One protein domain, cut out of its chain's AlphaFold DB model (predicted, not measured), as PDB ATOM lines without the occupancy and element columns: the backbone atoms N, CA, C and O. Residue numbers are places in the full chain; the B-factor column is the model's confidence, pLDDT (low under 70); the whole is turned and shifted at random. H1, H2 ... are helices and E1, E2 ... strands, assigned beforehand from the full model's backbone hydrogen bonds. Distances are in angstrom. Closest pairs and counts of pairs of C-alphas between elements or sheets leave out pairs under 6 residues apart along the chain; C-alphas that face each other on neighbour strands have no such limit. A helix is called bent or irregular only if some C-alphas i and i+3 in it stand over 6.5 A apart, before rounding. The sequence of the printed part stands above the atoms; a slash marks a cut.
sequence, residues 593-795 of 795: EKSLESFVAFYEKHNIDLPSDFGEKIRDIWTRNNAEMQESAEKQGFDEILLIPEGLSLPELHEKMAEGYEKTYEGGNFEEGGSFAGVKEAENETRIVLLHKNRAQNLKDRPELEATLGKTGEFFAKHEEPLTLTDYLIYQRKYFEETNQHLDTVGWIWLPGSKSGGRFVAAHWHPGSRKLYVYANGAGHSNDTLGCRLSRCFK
ATOM      1  N   GLU A 593      21.297  46.301  14.754       87.56
ATOM      2  CA  GLU A 593      21.929  46.684  16.024       87.56
ATOM      3  C   GLU A 593      21.423  48.056  16.457       87.56
ATOM      4  O   GLU A 593      21.001  48.230  17.599       87.56
ATOM      5  N   LYS A 594      21.328  49.001  15.515       86.81
ATOM      6  CA  LYS A 594      20.713  50.308  15.768       86.81
ATOM      7  C   LYS A 594      19.241  50.184  16.171       86.81
ATOM      8  O   LYS A 594      18.772  50.909  17.052       86.81
ATOM      9  N   SER A 595      18.502  49.280  15.528       90.12
ATOM     10  CA  SER A 595      17.103  49.012  15.881       90.12
ATOM     11  C   SER A 595      17.006  48.412  17.282       90.12
ATOM     12  O   SER A 595      16.199  48.870  18.086       90.12
ATOM     13  N   LEU A 596      17.866  47.451  17.619       92.62
ATOM     14  CA  LEU A 596      17.897  46.815  18.932       92.62
ATOM     15  C   LEU A 596      18.218  47.817  20.045       92.62
ATOM     16  O   LEU A 596      17.490  47.862  21.031       92.62
ATOM     17  N   GLU A 597      19.225  48.672  19.861       92.00
ATOM     18  CA  GLU A 597      19.535  49.762  20.797       92.00
ATOM     19  C   GLU A 597      18.332  50.697  20.999       92.00
ATOM     20  O   GLU A 597      17.966  51.024  22.130       92.00
ATOM     21  N   SER A 598      17.675  51.087  19.902       93.62
ATOM     22  CA  SER A 598      16.503  51.968  19.920       93.62
ATOM     23  C   SER A 598      15.310  51.348  20.655       93.62
ATOM     24  O   SER A 598      14.649  52.027  21.444       93.62
ATOM     25  N   PHE A 599      15.024  50.063  20.426       95.94
ATOM     26  CA  PHE A 599      13.904  49.374  21.070       95.94
ATOM     27  C   PHE A 599      14.177  49.030  22.530       95.94
ATOM     28  O   PHE A 599      13.270  49.173  23.343       95.94
ATOM     29  N   VAL A 600      15.403  48.646  22.895       94.56
ATOM     30  CA  VAL A 600      15.764  48.434  24.307       94.56
ATOM     31  C   VAL A 600      15.541  49.721  25.103       94.56
ATOM     32  O   VAL A 600      14.811  49.705  26.090       94.56
ATOM     33  N   ALA A 601      16.044  50.858  24.608       94.69
ATOM     34  CA  ALA A 601      15.817  52.154  25.247       94.69
ATOM     35  C   ALA A 601      14.327  52.543  25.297       94.69
ATOM     36  O   ALA A 601      13.867  53.142  26.270       94.69
ATOM     37  N   PHE A 602      13.558  52.203  24.256       97.06
ATOM     38  CA  PHE A 602      12.115  52.437  24.214       97.06
ATOM     39  C   PHE A 602      11.371  51.639  25.295       97.06
ATOM     40  O   PHE A 602      10.575  52.218  26.032       97.06
ATOM     41  N   TYR A 603      11.638  50.339  25.432       96.19
ATOM     42  CA  TYR A 603      10.972  49.501  26.432       96.19
ATOM     43  C   TYR A 603      11.377  49.874  27.864       96.19
ATOM     44  O   TYR A 603      10.504  49.987  28.725       96.19
ATOM     45  N   GLU A 604      12.656  50.184  28.101       94.44
ATOM     46  CA  GLU A 604      13.129  50.698  29.393       94.44
ATOM     47  C   GLU A 604      12.415  52.000  29.782       94.44
ATOM     48  O   GLU A 604      11.911  52.129  30.899       94.44
ATOM     49  N   LYS A 605      12.300  52.953  28.847       95.50
ATOM     50  CA  LYS A 605      11.609  54.233  29.070       95.50
ATOM     51  C   LYS A 605      10.150  54.045  29.497       95.50
ATOM     52  O   LYS A 605       9.653  54.817  30.315       95.50
ATOM     53  N   HIS A 606       9.473  53.040  28.946       95.25
ATOM     54  CA  HIS A 606       8.059  52.754  29.218       95.25
ATOM     55  C   HIS A 606       7.838  51.765  30.369       95.25
ATOM     56  O   HIS A 606       6.693  51.412  30.657       95.25
ATOM     57  N   ASN A 607       8.903  51.378  31.083       93.69
ATOM     58  CA  ASN A 607       8.881  50.381  32.157       93.69
ATOM     59  C   ASN A 607       8.255  49.051  31.701       93.69
ATOM     60  O   ASN A 607       7.360  48.522  32.362       93.69
ATOM     61  N   ILE A 608       8.690  48.554  30.541       93.19
ATOM     62  CA  ILE A 608       8.327  47.236  30.020       93.19
ATOM     63  C   ILE A 608       9.535  46.323  30.196       93.19
ATOM     64  O   ILE A 608      10.587  46.554  29.595       93.19
ATOM     65  N   ASP A 609       9.375  45.292  31.022       88.50
ATOM     66  CA  ASP A 609      10.436  44.330  31.292       88.50
ATOM     67  C   ASP A 609      10.715  43.472  30.054       88.50
ATOM     68  O   ASP A 609       9.810  42.889  29.451       88.50
ATOM     69  N   LEU A 610      11.992  43.383  29.682       92.25
ATOM     70  CA  LEU A 610      12.452  42.561  28.569       92.25
ATOM     71  C   LEU A 610      12.982  41.208  29.066       92.25
ATOM     72  O   LEU A 610      13.671  41.161  30.091       92.25
ATOM     73  N   PRO A 611      12.748  40.109  28.325       91.38
ATOM     74  CA  PRO A 611      13.446  38.850  28.557       91.38
ATOM     75  C   PRO A 611      14.967  39.051  28.548       91.38
ATOM     76  O   PRO A 611      15.503  39.777  27.708       91.38
ATOM     77  N   SER A 612      15.689  38.378  29.448       87.62
ATOM     78  CA  SER A 612      17.149  38.531  29.566       87.62
ATOM     79  C   SER A 612      17.915  38.139  28.298       87.62
ATOM     80  O   SER A 612      19.029  38.604  28.087       87.62
ATOM     81  N   ASP A 613      17.322  37.287  27.460       90.69
ATOM     82  CA  ASP A 613      17.864  36.816  26.184       90.69
ATOM     83  C   ASP A 613      17.257  37.533  24.963       90.69
ATOM     84  O   ASP A 613      17.533  37.147  23.828       90.69
ATOM     85  N   PHE A 614      16.463  38.594  25.158       92.81
ATOM     86  CA  PHE A 614      15.751  39.291  24.079       92.81
ATOM     87  C   PHE A 614      16.684  39.725  22.941       92.81
ATOM     88  O   PHE A 614      16.435  39.427  21.774       92.81
ATOM     89  N   GLY A 615      17.810  40.366  23.270       90.81
ATOM     90  CA  GLY A 615      18.786  40.792  22.265       90.81
ATOM     91  C   GLY A 615      19.507  39.635  21.565       90.81
ATOM     92  O   GLY A 615      19.930  39.790  20.421       90.81
ATOM     93  N   GLU A 616      19.658  38.479  22.214       91.81
ATOM     94  CA  GLU A 616      20.227  37.282  21.580       91.81
ATOM     95  C   GLU A 616      19.214  36.646  20.622       91.81
ATOM     96  O   GLU A 616      19.554  36.377  19.470       91.81
ATOM     97  N   LYS A 617      17.952  36.510  21.052       94.56
ATOM     98  CA  LYS A 617      16.843  36.022  20.219       94.56
ATOM     99  C   LYS A 617      16.645  36.881  18.975       94.56
ATOM    100  O   LYS A 617      16.594  36.341  17.877       94.56
ATOM    101  N   ILE A 618      16.609  38.210  19.105       96.00
ATOM    102  CA  ILE A 618      16.463  39.105  17.945       96.00
ATOM    103  C   ILE A 618      17.623  38.936  16.954       96.00
ATOM    104  O   ILE A 618      17.386  38.868  15.749       96.00
ATOM    105  N   ARG A 619      18.871  38.813  17.425       94.44
ATOM    106  CA  ARG A 619      20.023  38.581  16.534       94.44
ATOM    107  C   ARG A 619      19.974  37.220  15.847       94.44
ATOM    108  O   ARG A 619      20.371  37.120  14.686       94.44
ATOM    109  N   ASP A 620      19.491  36.189  16.532       92.81
ATOM    110  CA  ASP A 620      19.290  34.862  15.949       92.81
ATOM    111  C   ASP A 620      18.203  34.881  14.862       92.81
ATOM    112  O   ASP A 620      18.464  34.471  13.727       92.81
ATOM    113  N   ILE A 621      17.031  35.454  15.164       93.75
ATOM    114  CA  ILE A 621      15.934  35.653  14.200       93.75
ATOM    115  C   ILE A 621      16.436  36.439  12.995       93.75
ATOM    116  O   ILE A 621      16.195  36.045  11.852       93.75
ATOM    117  N   TRP A 622      17.179  37.520  13.244       90.38
ATOM    118  CA  TRP A 622      17.782  38.321  12.192       90.38
ATOM    119  C   TRP A 622      18.701  37.479  11.311       90.38
ATOM    120  O   TRP A 622      18.532  37.432  10.098       90.38
ATOM    121  N   THR A 623      19.643  36.760  11.916       88.19
ATOM    122  CA  THR A 623      20.659  35.980  11.198       88.19
ATOM    123  C   THR A 623      20.039  34.872  10.349       88.19
ATOM    124  O   THR A 623      20.442  34.691   9.198       88.19
ATOM    125  N   ARG A 624      19.045  34.149  10.879       92.12
ATOM    126  CA  ARG A 624      18.366  33.060  10.158       92.12
ATOM    127  C   ARG A 624      17.510  33.561   8.999       92.12
ATOM    128  O   ARG A 624      17.438  32.884   7.976       92.12
ATOM    129  N   ASN A 625      16.893  34.732   9.150       90.00
ATOM    130  CA  ASN A 625      15.898  35.239   8.206       90.00
ATOM    131  C   ASN A 625      16.394  36.428   7.361       90.00
ATOM    132  O   ASN A 625      15.629  36.945   6.554       90.00
ATOM    133  N   ASN A 626      17.651  36.876   7.503       82.56
ATOM    134  CA  ASN A 626      18.147  38.125   6.898       82.56
ATOM    135  C   ASN A 626      17.904  38.200   5.384       82.56
ATOM    136  O   ASN A 626      17.465  39.227   4.880       82.56
ATOM    137  N   ALA A 627      18.149  37.106   4.659       78.06
ATOM    138  CA  ALA A 627      17.924  37.073   3.216       78.06
ATOM    139  C   ALA A 627      16.440  37.271   2.860       78.06
ATOM    140  O   ALA A 627      16.125  38.044   1.960       78.06
ATOM    141  N   GLU A 628      15.531  36.622   3.590       85.38
ATOM    142  CA  GLU A 628      14.091  36.742   3.356       85.38
ATOM    143  C   GLU A 628      13.546  38.102   3.810       85.38
ATOM    144  O   GLU A 628      12.667  38.667   3.159       85.38
ATOM    145  N   MET A 629      14.084  38.665   4.895       84.94
ATOM    146  CA  MET A 629      13.756  40.018   5.342       84.94
ATOM    147  C   MET A 629      14.188  41.064   4.316       84.94
ATOM    148  O   MET A 629      13.388  41.930   3.975       84.94
ATOM    149  N   GLN A 630      15.406  40.956   3.774       78.75
ATOM    150  CA  GLN A 630      15.889  41.842   2.710       78.75
ATOM    151  C   GLN A 630      15.031  41.713   1.450       78.75
ATOM    152  O   GLN A 630      14.557  42.716   0.922       78.75
ATOM    153  N   GLU A 631      14.736  40.484   1.026       79.62
ATOM    154  CA  GLU A 631      13.852  40.231  -0.113       79.62
ATOM    155  C   GLU A 631      12.449  40.818   0.113       79.62
ATOM    156  O   GLU A 631      11.871  41.426  -0.786       79.62
ATOM    157  N   SER A 632      11.894  40.673   1.317       79.69
ATOM    158  CA  SER A 632      10.564  41.189   1.660       79.69
ATOM    159  C   SER A 632      10.537  42.712   1.728       79.69
ATOM    160  O   SER A 632       9.591  43.320   1.228       79.69
ATOM    161  N   ALA A 633      11.576  43.327   2.297       82.44
ATOM    162  CA  ALA A 633      11.750  44.774   2.330       82.44
ATOM    163  C   ALA A 633      11.832  45.356   0.916       82.44
ATOM    164  O   ALA A 633      11.128  46.314   0.599       82.44
ATOM    165  N   GLU A 634      12.597  44.724   0.026       76.06
ATOM    166  CA  GLU A 634      12.711  45.145  -1.371       76.06
ATOM    167  C   GLU A 634      11.411  44.928  -2.158       76.06
ATOM    168  O   GLU A 634      10.990  45.810  -2.910       76.06
ATOM    169  N   LYS A 635      10.752  43.772  -1.984       77.25
ATOM    170  CA  LYS A 635       9.555  43.393  -2.754       77.25
ATOM    171  C   LYS A 635       8.293  44.128  -2.331       77.25
ATOM    172  O   LYS A 635       7.459  44.423  -3.180       77.25
ATOM    173  N   GLN A 636       8.124  44.363  -1.034       77.94
ATOM    174  CA  GLN A 636       6.907  44.953  -0.468       77.94
ATOM    175  C   GLN A 636       7.130  46.397   0.003       77.94
ATOM    176  O   GLN A 636       6.191  47.050   0.454       77.94
ATOM    177  N   GLY A 637       8.356  46.914  -0.121       81.94
ATOM    178  CA  GLY A 637       8.714  48.293   0.202       81.94
ATOM    179  C   GLY A 637       8.794  48.597   1.699       81.94
ATOM    180  O   GLY A 637       8.650  49.768   2.058       81.94
ATOM    181  N   PHE A 638       8.957  47.584   2.562       88.44
ATOM    182  CA  PHE A 638       9.064  47.766   4.017       88.44
ATOM    183  C   PHE A 638      10.358  48.475   4.395       88.44
ATOM    184  O   PHE A 638      11.431  47.992   4.049       88.44
ATOM    185  N   ASP A 639      10.244  49.573   5.136       88.81
ATOM    186  CA  ASP A 639      11.333  50.483   5.498       88.81
ATOM    187  C   ASP A 639      11.496  50.714   7.008       88.81
ATOM    188  O   ASP A 639      12.268  51.579   7.420       88.81
ATOM    189  N   GLU A 640      10.804  49.928   7.833       91.38
ATOM    190  CA  GLU A 640      10.898  49.965   9.292       91.38
ATOM    191  C   GLU A 640      10.904  48.555   9.894       91.38
ATOM    192  O   GLU A 640      10.268  47.635   9.369       91.38
ATOM    193  N   ILE A 641      11.604  48.411  11.022       92.94
ATOM    194  CA  ILE A 641      11.632  47.210  11.855       92.94
ATOM    195  C   ILE A 641      10.938  47.504  13.184       92.94
ATOM    196  O   ILE A 641      11.285  48.453  13.883       92.94
ATOM    197  N   LEU A 642      10.026  46.626  13.596       94.44
ATOM    198  CA  LEU A 642       9.625  46.500  14.991       94.44
ATOM    199  C   LEU A 642      10.258  45.268  15.622       94.44
ATOM    200  O   LEU A 642      10.266  44.190  15.028       94.44
ATOM    201  N   LEU A 643      10.725  45.425  16.858       96.31
ATOM    202  CA  LEU A 643      11.233  44.332  17.679       96.31
ATOM    203  C   LEU A 643      10.252  44.100  18.821       96.31
ATOM    204  O   LEU A 643      10.116  44.960  19.691       96.31
ATOM    205  N   ILE A 644       9.554  42.967  18.806       95.06
ATOM    206  CA  ILE A 644       8.477  42.670  19.752       95.06
ATOM    207  C   ILE A 644       8.943  41.557  20.702       95.06
ATOM    208  O   ILE A 644       9.271  40.470  20.219       95.06
ATOM    209  N   PRO A 645       9.016  41.797  22.024       94.25
ATOM    210  CA  PRO A 645       9.338  40.760  23.001       94.25
ATOM    211  C   PRO A 645       8.152  39.815  23.234       94.25
ATOM    212  O   PRO A 645       6.991  40.174  23.043       94.25
ATOM    213  N   GLU A 646       8.451  38.597  23.675       91.31
ATOM    214  CA  GLU A 646       7.433  37.654  24.147       91.31
ATOM    215  C   GLU A 646       6.853  38.043  25.512       91.31
ATOM    216  O   GLU A 646       7.493  38.731  26.304       91.31
ATOM    217  N   GLY A 647       5.651  37.542  25.810       86.94
ATOM    218  CA  GLY A 647       5.068  37.631  27.153       86.94
ATOM    219  C   GLY A 647       4.441  38.980  27.511       86.94
ATOM    220  O   GLY A 647       4.145  39.210  28.682       86.94
ATOM    221  N   LEU A 648       4.204  39.860  26.534       90.94
ATOM    222  CA  LEU A 648       3.537  41.139  26.771       90.94
ATOM    223  C   LEU A 648       2.064  40.951  27.164       90.94
ATOM    224  O   LEU A 648       1.286  40.295  26.471       90.94
ATOM    225  N   SER A 649       1.660  41.589  28.263       91.19
ATOM    226  CA  SER A 649       0.258  41.708  28.667       91.19
ATOM    227  C   SER A 649      -0.392  42.867  27.916       91.19
ATOM    228  O   SER A 649      -0.041  44.025  28.130       91.19
ATOM    229  N   LEU A 650      -1.351  42.579  27.033       93.19
ATOM    230  CA  LEU A 650      -1.983  43.606  26.200       93.19
ATOM    231  C   LEU A 650      -2.698  44.722  26.999       93.19
ATOM    232  O   LEU A 650      -2.569  45.880  26.601       93.19
ATOM    233  N   PRO A 651      -3.400  44.447  28.122       94.81
ATOM    234  CA  PRO A 651      -3.940  45.502  28.984       94.81
ATOM    235  C   PRO A 651      -2.866  46.422  29.580       94.81
ATOM    236  O   PRO A 651      -3.026  47.639  29.567       94.81
ATOM    237  N   GLU A 652      -1.760  45.856  30.071       94.12
ATOM    238  CA  GLU A 652      -0.665  46.638  30.662       94.12
ATOM    239  C   GLU A 652       0.077  47.434  29.583       94.12
ATOM    240  O   GLU A 652       0.361  48.619  29.755       94.12
ATOM    241  N   LEU A 653       0.324  46.809  28.429       95.88
ATOM    242  CA  LEU A 653       0.921  47.455  27.268       95.88
ATOM    243  C   LEU A 653       0.067  48.634  26.795       95.88
ATOM    244  O   LEU A 653       0.606  49.702  26.516       95.88
ATOM    245  N   HIS A 654      -1.255  48.464  26.715       96.62
ATOM    246  CA  HIS A 654      -2.177  49.536  26.348       96.62
ATOM    247  C   HIS A 654      -2.069  50.726  27.303       96.62
ATOM    248  O   HIS A 654      -1.936  51.854  26.824       96.62
ATOM    249  N   GLU A 655      -2.049  50.488  28.617       94.94
ATOM    250  CA  GLU A 655      -1.902  51.549  29.619       94.94
ATOM    251  C   GLU A 655      -0.615  52.360  29.399       94.94
ATOM    252  O   GLU A 655      -0.653  53.592  29.414       94.94
ATOM    253  N   LYS A 656       0.511  51.684  29.121       95.88
ATOM    254  CA  LYS A 656       1.795  52.344  28.832       95.88
ATOM    255  C   LYS A 656       1.787  53.093  27.500       95.88
ATOM    256  O   LYS A 656       2.139  54.268  27.436       95.88
ATOM    257  N   MET A 657       1.363  52.442  26.418       96.69
ATOM    258  CA  MET A 657       1.405  53.030  25.073       96.69
ATOM    259  C   MET A 657       0.426  54.205  24.915       96.69
ATOM    260  O   MET A 657       0.677  55.117  24.119       96.69
ATOM    261  N   ALA A 658      -0.668  54.211  25.687       94.56
ATOM    262  CA  ALA A 658      -1.665  55.277  25.707       94.56
ATOM    263  C   ALA A 658      -1.375  56.395  26.727       94.56
ATOM    264  O   ALA A 658      -2.208  57.288  26.904       94.56
ATOM    265  N   GLU A 659      -0.214  56.393  27.390       92.31
ATOM    266  CA  GLU A 659       0.129  57.421  28.373       92.31
ATOM    267  C   GLU A 659       0.102  58.829  27.746       92.31
ATOM    268  O   GLU A 659       0.783  59.113  26.759       92.31
ATOM    269  N   GLY A 660      -0.684  59.738  28.327       90.12
ATOM    270  CA  GLY A 660      -0.866  61.100  27.813       90.12
ATOM    271  C   GLY A 660      -1.936  61.237  26.721       90.12
ATOM    272  O   GLY A 660      -2.171  62.351  26.241       90.12
ATOM    273  N   TYR A 661      -2.604  60.145  26.344       94.94
ATOM    274  CA  TYR A 661      -3.813  60.194  25.524       94.94
ATOM    275  C   TYR A 661      -5.029  60.472  26.403       94.94
ATOM    276  O   TYR A 661      -5.056  60.182  27.600       94.94
ATOM    277  N   GLU A 662      -6.075  61.012  25.793       95.25
ATOM    278  CA  GLU A 662      -7.393  60.964  26.408       95.25
ATOM    279  C   GLU A 662      -7.882  59.504  26.450       95.25
ATOM    280  O   GLU A 662      -7.493  58.689  25.605       95.25
ATOM    281  N   LYS A 663      -8.754  59.164  27.415       95.00
ATOM    282  CA  LYS A 663      -9.194  57.772  27.645       95.00
ATOM    283  C   LYS A 663      -9.622  57.098  26.336       95.00
ATOM    284  O   LYS A 663     -10.557  57.581  25.689       95.00
ATOM    285  N   THR A 664      -8.958  55.988  25.999       96.62
ATOM    286  CA  THR A 664      -9.246  55.164  24.818       96.62
ATOM    287  C   THR A 664     -10.730  54.841  24.737       96.62
ATOM    288  O   THR A 664     -11.371  54.512  25.736       96.62
ATOM    289  N   TYR A 665     -11.278  54.987  23.536       97.38
ATOM    290  CA  TYR A 665     -12.648  54.616  23.247       97.38
ATOM    291  C   TYR A 665     -12.690  53.154  22.807       97.38
ATOM    292  O   TYR A 665     -12.062  52.780  21.814       97.38
ATOM    293  N   GLU A 666     -13.472  52.353  23.517       97.50
ATOM    294  CA  GLU A 666     -13.710  50.950  23.205       97.50
ATOM    295  C   GLU A 666     -15.118  50.809  22.619       97.50
ATOM    296  O   GLU A 666     -16.110  51.231  23.209       97.50
ATOM    297  N   GLY A 667     -15.219  50.287  21.397       94.94
ATOM    298  CA  GLY A 667     -16.509  50.046  20.760       94.94
ATOM    299  C   GLY A 667     -17.255  48.905  21.449       94.94
ATOM    300  O   GLY A 667     -16.635  47.929  21.860       94.94
ATOM    301  N   GLY A 668     -18.590  48.962  21.489       94.12
ATOM    302  CA  GLY A 668     -19.400  47.971  22.219       94.12
ATOM    303  C   GLY A 668     -19.098  46.508  21.857       94.12
ATOM    304  O   GLY A 668     -18.988  45.670  22.740       94.12
ATOM    305  N   ASN A 669     -18.844  46.192  20.580       95.75
ATOM    306  CA  ASN A 669     -18.455  44.832  20.169       95.75
ATOM    307  C   ASN A 669     -17.084  44.382  20.712       95.75
ATOM    308  O   ASN A 669     -16.837  43.181  20.808       95.75
ATOM    309  N   PHE A 670     -16.172  45.324  20.970       97.12
ATOM    310  CA  PHE A 670     -14.861  45.062  21.567       97.12
ATOM    311  C   PHE A 670     -14.991  44.873  23.083       97.12
ATOM    312  O   PHE A 670     -14.424  43.924  23.623       97.12
ATOM    313  N   GLU A 671     -15.818  45.693  23.740       96.38
ATOM    314  CA  GLU A 671     -16.171  45.536  25.158       96.38
ATOM    315  C   GLU A 671     -16.861  44.184  25.415       96.38
ATOM    316  O   GLU A 671     -16.446  43.440  26.304       96.38
ATOM    317  N   GLU A 672     -17.844  43.810  24.583       94.44
ATOM    318  CA  GLU A 672     -18.529  42.504  24.615       94.44
ATOM    319  C   GLU A 672     -17.559  41.320  24.524       94.44
ATOM    320  O   GLU A 672     -17.794  40.268  25.121       94.44
ATOM    321  N   GLY A 673     -16.476  41.474  23.762       91.88
ATOM    322  CA  GLY A 673     -15.449  40.450  23.602       91.88
ATOM    323  C   GLY A 673     -14.445  40.383  24.755       91.88
ATOM    324  O   GLY A 673     -13.520  39.577  24.682       91.88
ATOM    325  N   GLY A 674     -14.634  41.177  25.814       94.00
ATOM    326  CA  GLY A 674     -13.784  41.207  27.003       94.00
ATOM    327  C   GLY A 674     -12.747  42.331  27.016       94.00
ATOM    328  O   GLY A 674     -11.820  42.267  27.821       94.00
ATOM    329  N   SER A 675     -12.897  43.358  26.164       96.19
ATOM    330  CA  SER A 675     -11.966  44.502  26.087       96.19
ATOM    331  C   SER A 675     -10.529  44.041  25.772       96.19
ATOM    332  O   SER A 675     -10.333  42.937  25.257       96.19
ATOM    333  N   PHE A 676      -9.500  44.837  26.088       95.88
ATOM    334  CA  PHE A 676      -8.091  44.455  25.884       95.88
ATOM    335  C   PHE A 676      -7.710  43.109  26.528       95.88
ATOM    336  O   PHE A 676      -6.910  42.369  25.963       95.88
ATOM    337  N   ALA A 677      -8.311  42.751  27.668       94.81
ATOM    338  CA  ALA A 677      -8.054  41.478  28.347       94.81
ATOM    339  C   ALA A 677      -8.664  40.261  27.621       94.81
ATOM    340  O   ALA A 677      -8.223  39.132  27.822       94.81
ATOM    341  N   GLY A 678      -9.689  40.479  26.792       93.00
ATOM    342  CA  GLY A 678     -10.377  39.444  26.022       93.00
ATOM    343  C   GLY A 678      -9.809  39.210  24.620       93.00
ATOM    344  O   GLY A 678     -10.259  38.296  23.921       93.00
ATOM    345  N   VAL A 679      -8.830  40.016  24.196       95.75
ATOM    346  CA  VAL A 679      -8.194  39.887  22.881       95.75
ATOM    347  C   VAL A 679      -7.318  38.638  22.830       95.75
ATOM    348  O   VAL A 679      -6.509  38.375  23.716       95.75
ATOM    349  N   LYS A 680      -7.460  37.873  21.748       92.69
ATOM    350  CA  LYS A 680      -6.609  36.731  21.416       92.69
ATOM    351  C   LYS A 680      -5.790  37.056  20.184       92.69
ATOM    352  O   LYS A 680      -6.365  37.333  19.129       92.69
ATOM    353  N   GLU A 681      -4.475  36.981  20.318       90.06
ATOM    354  CA  GLU A 681      -3.542  37.240  19.225       90.06
ATOM    355  C   GLU A 681      -2.913  35.945  18.720       90.06
ATOM    356  O   GLU A 681      -2.714  34.994  19.479       90.06
ATOM    357  N   ALA A 682      -2.635  35.894  17.420       69.25
ATOM    358  CA  ALA A 682      -2.010  34.737  16.786       69.25
ATOM    359  C   ALA A 682      -0.522  34.572  17.159       69.25
ATOM    360  O   ALA A 682       0.055  33.516  16.896       69.25
ATOM    361  N   GLU A 683       0.102  35.593  17.760       70.50
ATOM    362  CA  GLU A 683       1.549  35.673  17.971       70.50
ATOM    363  C   GLU A 683       1.898  36.174  19.378       70.50
ATOM    364  O   GLU A 683       1.594  37.311  19.725       70.50
ATOM    365  N   ASN A 684       2.576  35.346  20.179       72.06
ATOM    366  CA  ASN A 684       3.006  35.703  21.543       72.06
ATOM    367  C   ASN A 684       4.498  35.409  21.808       72.06
ATOM    368  O   ASN A 684       4.943  35.366  22.952       72.06
ATOM    369  N   GLU A 685       5.263  35.169  20.746       87.06
ATOM    370  CA  GLU A 685       6.702  34.895  20.799       87.06
ATOM    371  C   GLU A 685       7.500  36.129  20.361       87.06
ATOM    372  O   GLU A 685       6.958  37.032  19.706       87.06
ATOM    373  N   THR A 686       8.788  36.146  20.719       94.25
ATOM    374  CA  THR A 686       9.733  37.200  20.328       94.25
ATOM    375  C   THR A 686       9.869  37.215  18.809       94.25
ATOM    376  O   THR A 686      10.102  36.167  18.210       94.25
ATOM    377  N   ARG A 687       9.719  38.385  18.181       93.88
ATOM    378  CA  ARG A 687       9.644  38.491  16.716       93.88
ATOM    379  C   ARG A 687      10.167  39.812  16.166       93.88
ATOM    380  O   ARG A 687      10.179  40.835  16.855       93.88
ATOM    381  N   ILE A 688      10.547  39.776  14.891       94.69
ATOM    382  CA  ILE A 688      10.863  40.949  14.068       94.69
ATOM    383  C   ILE A 688       9.701  41.180  13.106       94.69
ATOM    384  O   ILE A 688       9.321  40.260  12.385       94.69
ATOM    385  N   VAL A 689       9.152  42.394  13.067       93.50
ATOM    386  CA  VAL A 689       8.066  42.759  12.146       93.50
ATOM    387  C   VAL A 689       8.535  43.860  11.199       93.50
ATOM    388  O   VAL A 689       8.947  44.926  11.645       93.50
ATOM    389  N   LEU A 690       8.467  43.609   9.893       93.12
ATOM    390  CA  LEU A 690       8.750  44.582   8.840       93.12
ATOM    391  C   LEU A 690       7.486  45.351   8.459       93.12
ATOM    392  O   LEU A 690       6.437  44.742   8.235       93.12
ATOM    393  N   LEU A 691       7.603  46.678   8.377       92.44
ATOM    394  CA  LEU A 691       6.490  47.614   8.191       92.44
ATOM    395  C   LEU A 691       6.877  48.825   7.332       92.44
ATOM    396  O   LEU A 691       8.039  49.027   6.984       92.44
ATOM    397  N   HIS A 692       5.876  49.641   6.990       91.75
ATOM    398  CA  HIS A 692       6.040  50.918   6.287       91.75
ATOM    399  C   HIS A 692       5.994  52.114   7.243       91.75
ATOM    400  O   HIS A 692       5.012  52.258   7.978       91.75
ATOM    401  N   LYS A 693       6.972  53.019   7.149       90.06
ATOM    402  CA  LYS A 693       7.111  54.268   7.913       90.06
ATOM    403  C   LYS A 693       7.218  55.517   7.051       90.06
ATOM    404  O   LYS A 693       6.477  56.476   7.302       90.06
ATOM    405  N   ASN A 694       8.088  55.551   6.039       84.31
ATOM    406  CA  ASN A 694       8.282  56.787   5.280       84.31
ATOM    407  C   ASN A 694       7.051  57.054   4.418       84.31
ATOM    408  O   ASN A 694       6.642  56.214   3.622       84.31
ATOM    409  N   ARG A 695       6.426  58.226   4.577       85.31
ATOM    410  CA  ARG A 695       5.137  58.552   3.934       85.31
ATOM    411  C   ARG A 695       4.040  57.527   4.229       85.31
ATOM    412  O   ARG A 695       3.219  57.258   3.370       85.31
ATOM    413  N   ALA A 696       4.037  56.935   5.419       90.56
ATOM    414  CA  ALA A 696       3.047  55.937   5.811       90.56
ATOM    415  C   ALA A 696       2.251  56.375   7.049       90.56
ATOM    416  O   ALA A 696       1.858  55.527   7.851       90.56
ATOM    417  N   GLN A 697       2.016  57.682   7.231       94.31
ATOM    418  CA  GLN A 697       1.231  58.173   8.367       94.31
ATOM    419  C   GLN A 697      -0.210  57.650   8.290       94.31
ATOM    420  O   GLN A 697      -0.727  57.157   9.284       94.31
ATOM    421  N   ASN A 698      -0.837  57.685   7.116       94.81
ATOM    422  CA  ASN A 698      -2.157  57.122   6.832       94.81
ATOM    423  C   ASN A 698      -2.084  56.167   5.634       94.81
ATOM    424  O   ASN A 698      -1.177  56.256   4.807       94.81
ATOM    425  N   LEU A 699      -3.084  55.291   5.480       91.12
ATOM    426  CA  LEU A 699      -3.107  54.316   4.381       91.12
ATOM    427  C   LEU A 699      -3.054  54.955   2.987       91.12
ATOM    428  O   LEU A 699      -2.482  54.372   2.084       91.12
ATOM    429  N   LYS A 700      -3.617  56.153   2.796       90.62
ATOM    430  CA  LYS A 700      -3.623  56.837   1.488       90.62
ATOM    431  C   LYS A 700      -2.284  57.465   1.101       90.62
ATOM    432  O   LYS A 700      -2.127  57.911  -0.031       90.62
ATOM    433  N   ASP A 701      -1.326  57.513   2.022       89.62
ATOM    434  CA  ASP A 701      -0.037  58.161   1.781       89.62
ATOM    435  C   ASP A 701       0.913  57.261   0.953       89.62
ATOM    436  O   ASP A 701       1.855  57.754   0.324       89.62
ATOM    437  N   ARG A 702       0.610  55.953   0.877       86.00
ATOM    438  CA  ARG A 702       1.234  54.946  -0.002       86.00
ATOM    439  C   ARG A 702       0.156  54.102  -0.672       86.00
ATOM    440  O   ARG A 702      -0.721  53.622   0.031       86.00
ATOM    441  N   PRO A 703       0.188  53.805  -1.970       82.25
ATOM    442  CA  PRO A 703      -0.886  53.057  -2.592       82.25
ATOM    443  C   PRO A 703      -0.811  51.559  -2.376       82.25
ATOM    444  O   PRO A 703      -1.821  50.904  -2.589       82.25
ATOM    445  N   GLU A 704       0.321  50.991  -1.957       84.88
ATOM    446  CA  GLU A 704       0.339  49.609  -1.481       84.88
ATOM    447  C   GLU A 704      -0.585  49.483  -0.262       84.88
ATOM    448  O   GLU A 704      -1.356  48.531  -0.163       84.88
ATOM    449  N   LEU A 705      -0.575  50.504   0.604       89.19
ATOM    450  CA  LEU A 705      -1.486  50.636   1.734       89.19
ATOM    451  C   LEU A 705      -2.884  51.105   1.299       89.19
ATOM    452  O   LEU A 705      -3.878  50.571   1.782       89.19
ATOM    453  N   GLU A 706      -3.014  52.036   0.351       92.12
ATOM    454  CA  GLU A 706      -4.317  52.497  -0.161       92.12
ATOM    455  C   GLU A 706      -5.093  51.358  -0.831       92.12
ATOM    456  O   GLU A 706      -6.306  51.242  -0.662       92.12
ATOM    457  N   ALA A 707      -4.395  50.455  -1.526       89.62
ATOM    458  CA  ALA A 707      -4.967  49.274  -2.167       89.62
ATOM    459  C   ALA A 707      -5.547  48.257  -1.169       89.62
ATOM    460  O   ALA A 707      -6.149  47.258  -1.580       89.62
ATOM    461  N   THR A 708      -5.359  48.467   0.135       91.75
ATOM    462  CA  THR A 708      -5.989  47.663   1.186       91.75
ATOM    463  C   THR A 708      -7.392  48.161   1.553       91.75
ATOM    464  O   THR A 708      -8.173  47.399   2.124       91.75
ATOM    465  N   LEU A 709      -7.744  49.406   1.210       93.44
ATOM    466  CA  LEU A 709      -9.043  49.994   1.541       93.44
ATOM    467  C   LEU A 709     -10.202  49.216   0.902       93.44
ATOM    468  O   LEU A 709     -10.107  48.735  -0.229       93.44
ATOM    469  N   GLY A 710     -11.310  49.088   1.634       90.56
ATOM    470  CA  GLY A 710     -12.521  48.418   1.147       90.56
ATOM    471  C   GLY A 710     -12.433  46.886   1.109       90.56
ATOM    472  O   GLY A 710     -13.366  46.220   0.647       90.56
ATOM    473  N   LYS A 711     -11.349  46.289   1.620       92.44
ATOM    474  CA  LYS A 711     -11.217  44.832   1.773       92.44
ATOM    475  C   LYS A 711     -11.685  44.369   3.158       92.44
ATOM    476  O   LYS A 711     -11.688  45.124   4.132       92.44
ATOM    477  N   THR A 712     -12.118  43.113   3.244       92.12
ATOM    478  CA  THR A 712     -12.678  42.534   4.474       92.12
ATOM    479  C   THR A 712     -11.588  42.011   5.410       92.12
ATOM    480  O   THR A 712     -10.516  41.608   4.960       92.12
ATOM    481  N   GLY A 713     -11.871  41.929   6.714       85.25
ATOM    482  CA  GLY A 713     -10.944  41.307   7.672       85.25
ATOM    483  C   GLY A 713     -10.619  39.845   7.323       85.25
ATOM    484  O   GLY A 713      -9.492  39.391   7.513       85.25
ATOM    485  N   GLU A 714     -11.572  39.115   6.729       87.88
ATOM    486  CA  GLU A 714     -11.349  37.750   6.236       87.88
ATOM    487  C   GLU A 714     -10.368  37.672   5.056       87.88
ATOM    488  O   GLU A 714      -9.641  36.685   4.940       87.88
ATOM    489  N   PHE A 715     -10.336  38.690   4.186       88.12
ATOM    490  CA  PHE A 715      -9.381  38.748   3.079       88.12
ATOM    491  C   PHE A 715      -7.948  38.750   3.617       88.12
ATOM    492  O   PHE A 715      -7.144  37.902   3.220       88.12
ATOM    493  N   PHE A 716      -7.671  39.645   4.568       86.12
ATOM    494  CA  PHE A 716      -6.344  39.819   5.158       86.12
ATOM    495  C   PHE A 716      -5.928  38.630   6.016       86.12
ATOM    496  O   PHE A 716      -4.803  38.161   5.899       86.12
ATOM    497  N   ALA A 717      -6.857  38.041   6.771       82.31
ATOM    498  CA  ALA A 717      -6.580  36.836   7.553       82.31
ATOM    499  C   ALA A 717      -6.184  35.603   6.707       82.31
ATOM    500  O   ALA A 717      -5.732  34.610   7.274       82.31
ATOM    501  N   LYS A 718      -6.389  35.625   5.378       77.62
ATOM    502  CA  LYS A 718      -6.074  34.510   4.461       77.62
ATOM    503  C   LYS A 718      -4.900  34.768   3.510       77.62
ATOM    504  O   LYS A 718      -4.423  33.803   2.922       77.62
ATOM    505  N   HIS A 719      -4.483  36.019   3.305       60.22
ATOM    506  CA  HIS A 719      -3.562  36.384   2.214       60.22
ATOM    507  C   HIS A 719      -2.330  37.183   2.655       60.22
ATOM    508  O   HIS A 719      -1.461  37.424   1.822       60.22
ATOM    509  N   GLU A 720      -2.232  37.578   3.925       63.88
ATOM    510  CA  GLU A 720      -1.135  38.397   4.456       63.88
ATOM    511  C   GLU A 720      -0.785  37.943   5.886       63.88
ATOM    512  O   GLU A 720      -1.605  37.294   6.536       63.88
ATOM    513  N   GLU A 721       0.424  38.249   6.374       70.88
ATOM    514  CA  GLU A 721       0.827  38.019   7.773       70.88
ATOM    515  C   GLU A 721       0.298  39.185   8.629       70.88
ATOM    516  O   GLU A 721       0.829  40.297   8.552       70.88
ATOM    517  N   PRO A 722      -0.806  38.995   9.375       77.19
ATOM    518  CA  PRO A 722      -1.638  40.112   9.782       77.19
ATOM    519  C   PRO A 722      -1.130  40.772  11.068       77.19
ATOM    520  O   PRO A 722      -0.969  40.104  12.089       77.19
ATOM    521  N   LEU A 723      -0.978  42.098  11.034       89.62
ATOM    522  CA  LEU A 723      -0.584  42.906  12.186       89.62
ATOM    523  C   LEU A 723      -1.525  42.685  13.385       89.62
ATOM    524  O   LEU A 723      -2.756  42.649  13.235       89.62
ATOM    525  N   THR A 724      -0.946  42.553  14.575       93.31
ATOM    526  CA  THR A 724      -1.689  42.420  15.835       93.31
ATOM    527  C   THR A 724      -1.958  43.786  16.486       93.31
ATOM    528  O   THR A 724      -1.376  44.808  16.113       93.31
ATOM    529  N   LEU A 725      -2.848  43.826  17.480       95.56
ATOM    530  CA  LEU A 725      -3.099  45.005  18.308       95.56
ATOM    531  C   LEU A 725      -1.872  45.337  19.160       95.56
ATOM    532  O   LEU A 725      -1.562  46.518  19.298       95.56
ATOM    533  N   THR A 726      -1.133  44.333  19.641       95.56
ATOM    534  CA  THR A 726       0.185  44.524  20.270       95.56
ATOM    535  C   THR A 726       1.141  45.297  19.360       95.56
ATOM    536  O   THR A 726       1.640  46.356  19.752       95.56
ATOM    537  N   ASP A 727       1.356  44.814  18.129       94.94
ATOM    538  CA  ASP A 727       2.294  45.445  17.188       94.94
ATOM    539  C   ASP A 727       1.862  46.881  16.869       94.94
ATOM    540  O   ASP A 727       2.676  47.805  16.853       94.94
ATOM    541  N   TYR A 728       0.556  47.080  16.663       95.94
ATOM    542  CA  TYR A 728      -0.021  48.382  16.359       95.94
ATOM    543  C   TYR A 728       0.189  49.401  17.482       95.94
ATOM    544  O   TYR A 728       0.563  50.539  17.205       95.94
ATOM    545  N   LEU A 729      -0.034  49.016  18.743       97.06
ATOM    546  CA  LEU A 729       0.132  49.915  19.888       97.06
ATOM    547  C   LEU A 729       1.588  50.365  20.046       97.06
ATOM    548  O   LEU A 729       1.844  51.557  20.237       97.06
ATOM    549  N   ILE A 730       2.532  49.429  19.910       97.06
ATOM    550  CA  ILE A 730       3.970  49.717  19.965       97.06
ATOM    551  C   ILE A 730       4.363  50.631  18.805       97.06
ATOM    552  O   ILE A 730       5.031  51.646  19.016       97.06
ATOM    553  N   TYR A 731       3.899  50.324  17.589       97.00
ATOM    554  CA  TYR A 731       4.238  51.121  16.418       97.00
ATOM    555  C   TYR A 731       3.686  52.543  16.506       97.00
ATOM    556  O   TYR A 731       4.423  53.506  16.312       97.00
ATOM    557  N   GLN A 732       2.410  52.680  16.866       96.12
ATOM    558  CA  GLN A 732       1.733  53.958  17.061       96.12
ATOM    559  C   GLN A 732       2.480  54.833  18.075       96.12
ATOM    560  O   GLN A 732       2.719  56.013  17.814       96.12
ATOM    561  N   ARG A 733       2.886  54.265  19.221       96.69
ATOM    562  CA  ARG A 733       3.606  55.025  20.247       96.69
ATOM    563  C   ARG A 733       5.011  55.411  19.798       96.69
ATOM    564  O   ARG A 733       5.388  56.573  19.936       96.69
ATOM    565  N   LYS A 734       5.778  54.472  19.241       95.62
ATOM    566  CA  LYS A 734       7.142  54.741  18.768       95.62
ATOM    567  C   LYS A 734       7.156  55.775  17.642       95.62
ATOM    568  O   LYS A 734       7.929  56.728  17.701       95.62
ATOM    569  N   TYR A 735       6.247  55.645  16.677       95.62
ATOM    570  CA  TYR A 735       6.091  56.605  15.589       95.62
ATOM    571  C   TYR A 735       5.783  58.010  16.121       95.62
ATOM    572  O   TYR A 735       6.400  58.980  15.675       95.62
ATOM    573  N   PHE A 736       4.902  58.131  17.120       95.38
ATOM    574  CA  PHE A 736       4.617  59.412  17.765       95.38
ATOM    575  C   PHE A 736       5.836  60.015  18.464       95.38
ATOM    576  O   PHE A 736       6.097  61.204  18.305       95.38
ATOM    577  N   GLU A 737       6.617  59.227  19.196       94.19
ATOM    578  CA  GLU A 737       7.799  59.748  19.894       94.19
ATOM    579  C   GLU A 737       8.916  60.199  18.946       94.19
ATOM    580  O   GLU A 737       9.674  61.109  19.279       94.19
ATOM    581  N   GLU A 738       9.000  59.601  17.759       91.62
ATOM    582  CA  GLU A 738      10.020  59.926  16.760       91.62
ATOM    583  C   GLU A 738       9.609  61.066  15.822       91.62
ATOM    584  O   GLU A 738      10.463  61.826  15.365       91.62
ATOM    585  N   THR A 739       8.314  61.196  15.521       92.25
ATOM    586  CA  THR A 739       7.806  62.138  14.505       92.25
ATOM    587  C   THR A 739       6.935  63.255  15.075       92.25
ATOM    588  O   THR A 739       6.657  64.234  14.382       92.25
ATOM    589  N   ASN A 740       6.495  63.125  16.331       91.69
ATOM    590  CA  ASN A 740       5.471  63.960  16.962       91.69
ATOM    591  C   ASN A 740       4.122  63.954  16.205       91.69
ATOM    592  O   ASN A 740       3.359  64.921  16.252       91.69
ATOM    593  N   GLN A 741       3.833  62.868  15.482       93.94
ATOM    594  CA  GLN A 741       2.598  62.640  14.732       93.94
ATOM    595  C   GLN A 741       2.017  61.264  15.069       93.94
ATOM    596  O   GLN A 741       2.757  60.327  15.330       93.94
ATOM    597  N   HIS A 742       0.692  61.124  15.050       95.44
ATOM    598  CA  HIS A 742       0.043  59.817  15.202       95.44
ATOM    599  C   HIS A 742      -0.185  59.158  13.842       95.44
ATOM    600  O   HIS A 742      -0.527  59.841  12.869       95.44
ATOM    601  N   LEU A 743      -0.032  57.836  13.803       94.94
ATOM    602  CA  LEU A 743      -0.458  56.994  12.693       94.94
ATOM    603  C   LEU A 743      -1.981  56.953  12.619       94.94
ATOM    604  O   LEU A 743      -2.669  57.014  13.639       94.94
ATOM    605  N   ASP A 744      -2.488  56.781  11.405       94.06
ATOM    606  CA  ASP A 744      -3.887  56.496  11.111       94.06
ATOM    607  C   ASP A 744      -4.804  57.537  11.733       94.06
ATOM    608  O   ASP A 744      -5.694  57.244  12.521       94.06
ATOM    609  N   THR A 745      -4.539  58.792  11.383       93.75
ATOM    610  CA  THR A 745      -5.402  59.934  11.702       93.75
ATOM    611  C   THR A 745      -6.607  60.009  10.765       93.75
ATOM    612  O   THR A 745      -7.619  60.623  11.108       93.75
ATOM    613  N   VAL A 746      -6.538  59.341   9.607       89.62
ATOM    614  CA  VAL A 746      -7.570  59.323   8.566       89.62
ATOM    615  C   VAL A 746      -7.892  57.881   8.162       89.62
ATOM    616  O   VAL A 746      -7.211  57.296   7.323       89.62
ATOM    617  N   GLY A 747      -8.981  57.339   8.712       88.88
ATOM    618  CA  GLY A 747      -9.494  56.008   8.366       88.88
ATOM    619  C   GLY A 747      -9.075  54.902   9.335       88.88
ATOM    620  O   GLY A 747      -8.164  55.055  10.131       88.88
ATOM    621  N   TRP A 748      -9.781  53.782   9.287       94.38
ATOM    622  CA  TRP A 748      -9.623  52.664  10.209       94.38
ATOM    623  C   TRP A 748      -8.664  51.608   9.674       94.38
ATOM    624  O   TRP A 748      -8.574  51.387   8.466       94.38
ATOM    625  N   ILE A 749      -8.015  50.902  10.596       94.94
ATOM    626  CA  ILE A 749      -7.050  49.847  10.303       94.94
ATOM    627  C   ILE A 749      -7.554  48.528  10.858       94.94
ATOM    628  O   ILE A 749      -7.831  48.418  12.050       94.94
ATOM    629  N   TRP A 750      -7.659  47.526   9.997       94.94
ATOM    630  CA  TRP A 750      -7.811  46.134  10.368       94.94
ATOM    631  C   TRP A 750      -6.553  45.631  11.064       94.94
ATOM    632  O   TRP A 750      -5.444  45.851  10.587       94.94
ATOM    633  N   LEU A 751      -6.750  44.885  12.148       94.38
ATOM    634  CA  LEU A 751      -5.704  44.180  12.884       94.38
ATOM    635  C   LEU A 751      -6.088  42.695  12.949       94.38
ATOM    636  O   LEU A 751      -6.546  42.211  13.988       94.38
ATOM    637  N   PRO A 752      -6.010  41.965  11.815       89.12
ATOM    638  CA  PRO A 752      -6.568  40.619  11.706       89.12
ATOM    639  C   PRO A 752      -5.812  39.588  12.552       89.12
ATOM    640  O   PRO A 752      -6.345  38.502  12.802       89.12
ATOM    641  N   GLY A 753      -4.601  39.931  13.009       91.06
ATOM    642  CA  GLY A 753      -3.814  39.139  13.946       91.06
ATOM    643  C   GLY A 753      -4.433  39.078  15.342       91.06
ATOM    644  O   GLY A 753      -4.070  38.198  16.120       91.06
ATOM    645  N   SER A 754      -5.418  39.939  15.627       93.44
ATOM    646  CA  SER A 754      -6.094  40.047  16.918       93.44
ATOM    647  C   SER A 754      -7.602  39.859  16.780       93.44
ATOM    648  O   SER A 754      -8.275  40.475  15.945       93.44
ATOM    649  N   LYS A 755      -8.166  39.010  17.641       94.06
ATOM    650  CA  LYS A 755      -9.607  38.754  17.717       94.06
ATOM    651  C   LYS A 755     -10.149  39.098  19.091       94.06
ATOM    652  O   LYS A 755      -9.595  38.664  20.092       94.06
ATOM    653  N   SER A 756     -11.268  39.811  19.129       95.12
ATOM    654  CA  SER A 756     -12.054  40.031  20.344       95.12
ATOM    655  C   SER A 756     -13.364  39.258  20.196       95.12
ATOM    656  O   SER A 756     -14.145  39.480  19.261       95.12
ATOM    657  N   GLY A 757     -13.544  38.230  21.028       91.38
ATOM    658  CA  GLY A 757     -14.545  37.189  20.789       91.38
ATOM    659  C   GLY A 757     -14.360  36.503  19.423       91.38
ATOM    660  O   GLY A 757     -13.287  35.994  19.105       91.38
ATOM    661  N   GLY A 758     -15.418  36.474  18.606       89.12
ATOM    662  CA  GLY A 758     -15.400  35.919  17.240       89.12
ATOM    663  C   GLY A 758     -15.115  36.940  16.128       89.12
ATOM    664  O   GLY A 758     -15.303  36.620  14.954       89.12
ATOM    665  N   ARG A 759     -14.733  38.174  16.476       94.94
ATOM    666  CA  ARG A 759     -14.609  39.323  15.563       94.94
ATOM    667  C   ARG A 759     -13.152  39.772  15.441       94.94
ATOM    668  O   ARG A 759     -12.378  39.582  16.374       94.94
ATOM    669  N   PHE A 760     -12.788  40.377  14.312       94.75
ATOM    670  CA  PHE A 760     -11.452  40.946  14.109       94.75
ATOM    671  C   PHE A 760     -11.376  42.353  14.690       94.75
ATOM    672  O   PHE A 760     -12.341  43.119  14.591       94.75
ATOM    673  N   VAL A 761     -10.238  42.685  15.290       96.44
ATOM    674  CA  VAL A 761     -10.001  44.011  15.862       96.44
ATOM    675  C   VAL A 761      -9.739  45.027  14.747       96.44
ATOM    676  O   VAL A 761      -9.138  44.705  13.722       96.44
ATOM    677  N   ALA A 762     -10.203  46.259  14.943       96.31
ATOM    678  CA  ALA A 762      -9.839  47.408  14.127       96.31
ATOM    679  C   ALA A 762      -9.557  48.630  15.011       96.31
ATOM    680  O   ALA A 762     -10.193  48.793  16.053       96.31
ATOM    681  N   ALA A 763      -8.636  49.496  14.592       96.81
ATOM    682  CA  ALA A 763      -8.232  50.673  15.356       96.81
ATOM    683  C   ALA A 763      -8.059  51.928  14.484       96.81
ATOM    684  O   ALA A 763      -7.898  51.839  13.267       96.81
ATOM    685  N   HIS A 764      -8.126  53.102  15.113       94.69
ATOM    686  CA  HIS A 764      -7.906  54.419  14.499       94.69
ATOM    687  C   HIS A 764      -7.501  55.434  15.573       94.69
ATOM    688  O   HIS A 764      -7.986  55.364  16.708       94.69
ATOM    689  N   TRP A 765      -6.646  56.401  15.234       96.88
ATOM    690  CA  TRP A 765      -6.369  57.540  16.103       96.88
ATOM    691  C   TRP A 765      -7.257  58.729  15.740       96.88
ATOM    692  O   TRP A 765      -7.146  59.292  14.652       96.88
ATOM    693  N   HIS A 766      -8.089  59.194  16.674       94.31
ATOM    694  CA  HIS A 766      -8.972  60.328  16.424       94.31
ATOM    695  C   HIS A 766      -8.335  61.653  16.885       94.31
ATOM    696  O   HIS A 766      -8.370  61.975  18.080       94.31
ATOM    697  N   PRO A 767      -7.803  62.489  15.967       90.06
ATOM    698  CA  PRO A 767      -7.021  63.669  16.340       90.06
ATOM    699  C   PRO A 767      -7.844  64.714  17.102       90.06
ATOM    700  O   PRO A 767      -7.341  65.328  18.039       90.06
ATOM    701  N   GLY A 768      -9.126  64.883  16.755       87.06
ATOM    702  CA  GLY A 768      -9.991  65.891  17.378       87.06
ATOM    703  C   GLY A 768     -10.344  65.601  18.839       87.06
ATOM    704  O   GLY A 768     -10.601  66.527  19.599       87.06
ATOM    705  N   SER A 769     -10.334  64.329  19.242       89.88
ATOM    706  CA  SER A 769     -10.601  63.919  20.630       89.88
ATOM    707  C   SER A 769      -9.342  63.455  21.354       89.88
ATOM    708  O   SER A 769      -9.411  63.247  22.558       89.88
ATOM    709  N   ARG A 770      -8.206  63.343  20.646       92.88
ATOM    710  CA  ARG A 770      -6.905  62.894  21.165       92.88
ATOM    711  C   ARG A 770      -6.981  61.518  21.837       92.88
ATOM    712  O   ARG A 770      -6.344  61.288  22.863       92.88
ATOM    713  N   LYS A 771      -7.796  60.629  21.263       94.69
ATOM    714  CA  LYS A 771      -8.073  59.276  21.761       94.69
ATOM    715  C   LYS A 771      -7.745  58.242  20.700       94.69
ATOM    716  O   LYS A 771      -8.040  58.437  19.520       94.69
ATOM    717  N   LEU A 772      -7.261  57.094  21.159       96.94
ATOM    718  CA  LEU A 772      -7.281  55.861  20.382       96.94
ATOM    719  C   LEU A 772      -8.701  55.281  20.392       96.94
ATOM    720  O   LEU A 772      -9.341  55.246  21.444       96.94
ATOM    721  N   TYR A 773      -9.186  54.833  19.240       97.31
ATOM    722  CA  TYR A 773     -10.448  54.113  19.102       97.31
ATOM    723  C   TYR A 773     -10.150  52.661  18.744       97.31
ATOM    724  O   TYR A 773      -9.392  52.408  17.809       97.31
ATOM    725  N   VAL A 774     -10.767  51.717  19.456       97.75
ATOM    726  CA  VAL A 774     -10.606  50.277  19.216       97.75
ATOM    727  C   VAL A 774     -11.972  49.610  19.122       97.75
ATOM    728  O   VAL A 774     -12.829  49.781  19.985       97.75
ATOM    729  N   TYR A 775     -12.201  48.887  18.032       96.38
ATOM    730  CA  TYR A 775     -13.459  48.227  17.694       96.38
ATOM    731  C   TYR A 775     -13.217  46.752  17.379       96.38
ATOM    732  O   TYR A 775     -12.100  46.336  17.078       96.38
ATOM    733  N   ALA A 776     -14.292  45.965  17.393       96.62
ATOM    734  CA  ALA A 776     -14.295  44.600  16.889       96.62
ATOM    735  C   ALA A 776     -15.414  44.431  15.858       96.62
ATOM    736  O   ALA A 776     -16.592  44.655  16.148       96.62
ATOM    737  N   ASN A 777     -15.049  44.028  14.646       95.19
ATOM    738  CA  ASN A 777     -15.954  43.949  13.506       95.19
ATOM    739  C   ASN A 777     -16.026  42.517  12.953       95.19
ATOM    740  O   ASN A 777     -15.090  41.722  13.066       95.19
ATOM    741  N   GLY A 778     -17.172  42.164  12.366       93.06
ATOM    742  CA  GLY A 778     -17.364  40.852  11.743       93.06
ATOM    743  C   GLY A 778     -16.428  40.629  10.550       93.06
ATOM    744  O   GLY A 778     -16.046  41.577   9.871       93.06
ATOM    745  N   ALA A 779     -16.101  39.366  10.264       88.06
ATOM    746  CA  ALA A 779     -15.126  38.977   9.241       88.06
ATOM    747  C   ALA A 779     -15.420  39.512   7.826       88.06
ATOM    748  O   ALA A 779     -14.490  39.868   7.108       88.06
ATOM    749  N   GLY A 780     -16.700  39.614   7.453       89.38
ATOM    750  CA  GLY A 780     -17.148  40.153   6.164       89.38
ATOM    751  C   GLY A 780     -17.404  41.663   6.144       89.38
ATOM    752  O   GLY A 780     -17.883  42.172   5.136       89.38
ATOM    753  N   HIS A 781     -17.145  42.385   7.239       91.62
ATOM    754  CA  HIS A 781     -17.309  43.838   7.261       91.62
ATOM    755  C   HIS A 781     -16.296  44.501   6.314       91.62
ATOM    756  O   HIS A 781     -15.148  44.072   6.230       91.62
ATOM    757  N   SER A 782     -16.726  45.543   5.607       91.06
ATOM    758  CA  SER A 782     -15.886  46.361   4.735       91.06
ATOM    759  C   SER A 782     -16.421  47.795   4.711       91.06
ATOM    760  O   SER A 782     -17.623  48.018   4.871       91.06
ATOM    761  N   ASN A 783     -15.513  48.755   4.551       87.56
ATOM    762  CA  ASN A 783     -15.787  50.179   4.413       87.56
ATOM    763  C   ASN A 783     -14.643  50.816   3.598       87.56
ATOM    764  O   ASN A 783     -13.485  50.443   3.769       87.56
ATOM    765  N   ASP A 784     -14.951  51.798   2.755       88.25
ATOM    766  CA  ASP A 784     -13.995  52.523   1.906       88.25
ATOM    767  C   ASP A 784     -12.926  53.297   2.696       88.25
ATOM    768  O   ASP A 784     -11.887  53.668   2.152       88.25
ATOM    769  N   THR A 785     -13.159  53.555   3.986       90.50
ATOM    770  CA  THR A 785     -12.164  54.155   4.889       90.50
ATOM    771  C   THR A 785     -11.488  53.139   5.806       90.50
ATOM    772  O   THR A 785     -10.811  53.557   6.737       90.50
ATOM    773  N   LEU A 786     -11.720  51.838   5.623       94.44
ATOM    774  CA  LEU A 786     -11.157  50.755   6.430       94.44
ATOM    775  C   LEU A 786     -10.237  49.899   5.553       94.44
ATOM    776  O   LEU A 786     -10.679  49.341   4.550       94.44
ATOM    777  N   GLY A 787      -8.964  49.803   5.929       93.38
ATOM    778  CA  GLY A 787      -7.950  49.009   5.224       93.38
ATOM    779  C   GLY A 787      -7.013  48.312   6.203       93.38
ATOM    780  O   GLY A 787      -7.362  48.167   7.365       93.38
ATOM    781  N   CYS A 788      -5.840  47.866   5.766       91.75
ATOM    782  CA  CYS A 788      -4.863  47.158   6.594       91.75
ATOM    783  C   CYS A 788      -3.464  47.738   6.369       91.75
ATOM    784  O   CYS A 788      -3.116  48.119   5.253       91.75
ATOM    785  N   ARG A 789      -2.640  47.791   7.420       91.44
ATOM    786  CA  ARG A 789      -1.198  47.985   7.239       91.44
ATOM    787  C   ARG A 789      -0.592  46.642   6.859       91.44
ATOM    788  O   ARG A 789      -0.819  45.661   7.561       91.44
ATOM    789  N   LEU A 790       0.129  46.606   5.745       89.25
ATOM    790  CA  LEU A 790       0.863  45.414   5.334       89.25
ATOM    791  C   LEU A 790       2.032  45.205   6.300       89.25
ATOM    792  O   LEU A 790       2.703  46.170   6.670       89.25
ATOM    793  N   SER A 791       2.277  43.959   6.688       90.75
ATOM    794  CA  SER A 791       3.363  43.589   7.593       90.75
ATOM    795  C   SER A 791       3.931  42.226   7.244       90.75
ATOM    796  O   SER A 791       3.246  41.400   6.635       90.75
ATOM    797  N   ARG A 792       5.175  41.981   7.664       90.62
ATOM    798  CA  ARG A 792       5.773  40.646   7.620       90.62
ATOM    799  C   ARG A 792       6.541  40.322   8.892       90.62
ATOM    800  O   ARG A 792       7.351  41.128   9.334       90.62
ATOM    801  N   CYS A 793       6.269  39.167   9.475       90.62
ATOM    802  CA  CYS A 793       6.718  38.723  10.782       90.62
ATOM    803  C   CYS A 793       7.729  37.571  10.672       90.62
ATOM    804  O   CYS A 793       7.540  36.609   9.932       90.62
ATOM    805  N   PHE A 794       8.796  37.648  11.464       91.75
ATOM    806  CA  PHE A 794       9.874  36.663  11.511       91.75
ATOM    807  C   PHE A 794      10.127  36.206  12.950       91.75
ATOM    808  O   PHE A 794      10.164  37.032  13.865       91.75
ATOM    809  N   LYS A 795      10.312  34.892  13.128       87.19
ATOM    810  CA  LYS A 795      10.453  34.187  14.415       87.19
ATOM    811  C   LYS A 795      11.676  33.261  14.426       87.19
ATOM    812  O   LYS A 795      12.199  32.889  13.344       87.19
TER     813      LYS A 795
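Overview. This is residues 593 to 795 of the 795 residues of the protein "AAA domain-containing protein" of Candidatus Ryanbacteria bacterium RIFCSPLOWO2_12_FULL_47_9c (UniProt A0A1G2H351). What is the main picture? Helix H8 lies between two sheets, a small one of E1, E4 and E9 and a larger, strongly twisted, branched one of E2, E3, E5, E6, E7 and E8. The bent helix H2 covers the small sheet's other face, H1 packs on E1, H3 lies side by side with H8, and short helices H4 to H7 lie round the larger sheet. What is it made of? The printed part has 203 residues, class mixed, with eight named helices and nine named strands in the order H1 H2 E1 H3 E2 H4 H5 E3 E4 H6 H7 H8 E5 E6 E7 E8 E9. The small sheet is antiparallel in the order E1, E4, E9; the larger is mixed. The whole is compact, with a radius of gyration of the C-alphas of 15.9 A, and spans 41 by 36 by 32 A.

Arrangement. Which parts come first? H1, residues 593 to 605, only grazes the sheet of E1, residues 640 to 644, E4, residues 687 to 691, and E9, residues 792 to 794, where N 642 and O 689, and N 690 and O 792, are 2.8 A apart, within hydrogen-bond range. H2, residues 614 to 636, assigned as one helix by its hydrogen bonds, is bent, with C-alphas 624 and 627 8.0 A apart; its arms H2a, up to 624, and H2b, from 627, make two layers with this sheet, helices on one face. How is the larger sheet built? E5, residues 748 to 756, E6, residues 759 to 766, and E7, residues 771 to 777, make a meander of two hairpins, each strand the antiparallel neighbour of the one before, with N 749 and O 763 2.8 A apart and N 762 and O 775 2.9 A. Where do other helices stand? H8, residues 725 to 739, has a height of 10.2 A over the small sheet, on the opposite face from H2b, and 12.0 A over the larger. H3, residues 650 to 657, touches H8, the closest C-alphas being those of Met 657 and Arg 733, 5.7 A apart. In H1, H2a, H2b, H3 and H8 every O i to N i+4 pair is within hydrogen-bond range.

Along the chain. Where are the anchors? H1 begins at C-alpha 593 (21.929, 46.684, 16.024) and E9 ends at C-alpha 794 (9.874, 36.663, 11.511). How long are the longer elements? From first to last C-alpha E6 measures 21.8 A and H8 20.7 A.

Size, cuts and confidence. Is anything cut or long? The printed part has no cut, and residues 692 to 702 form a long link. Where is confidence low? Residues 682, 719 and 720 are under 70.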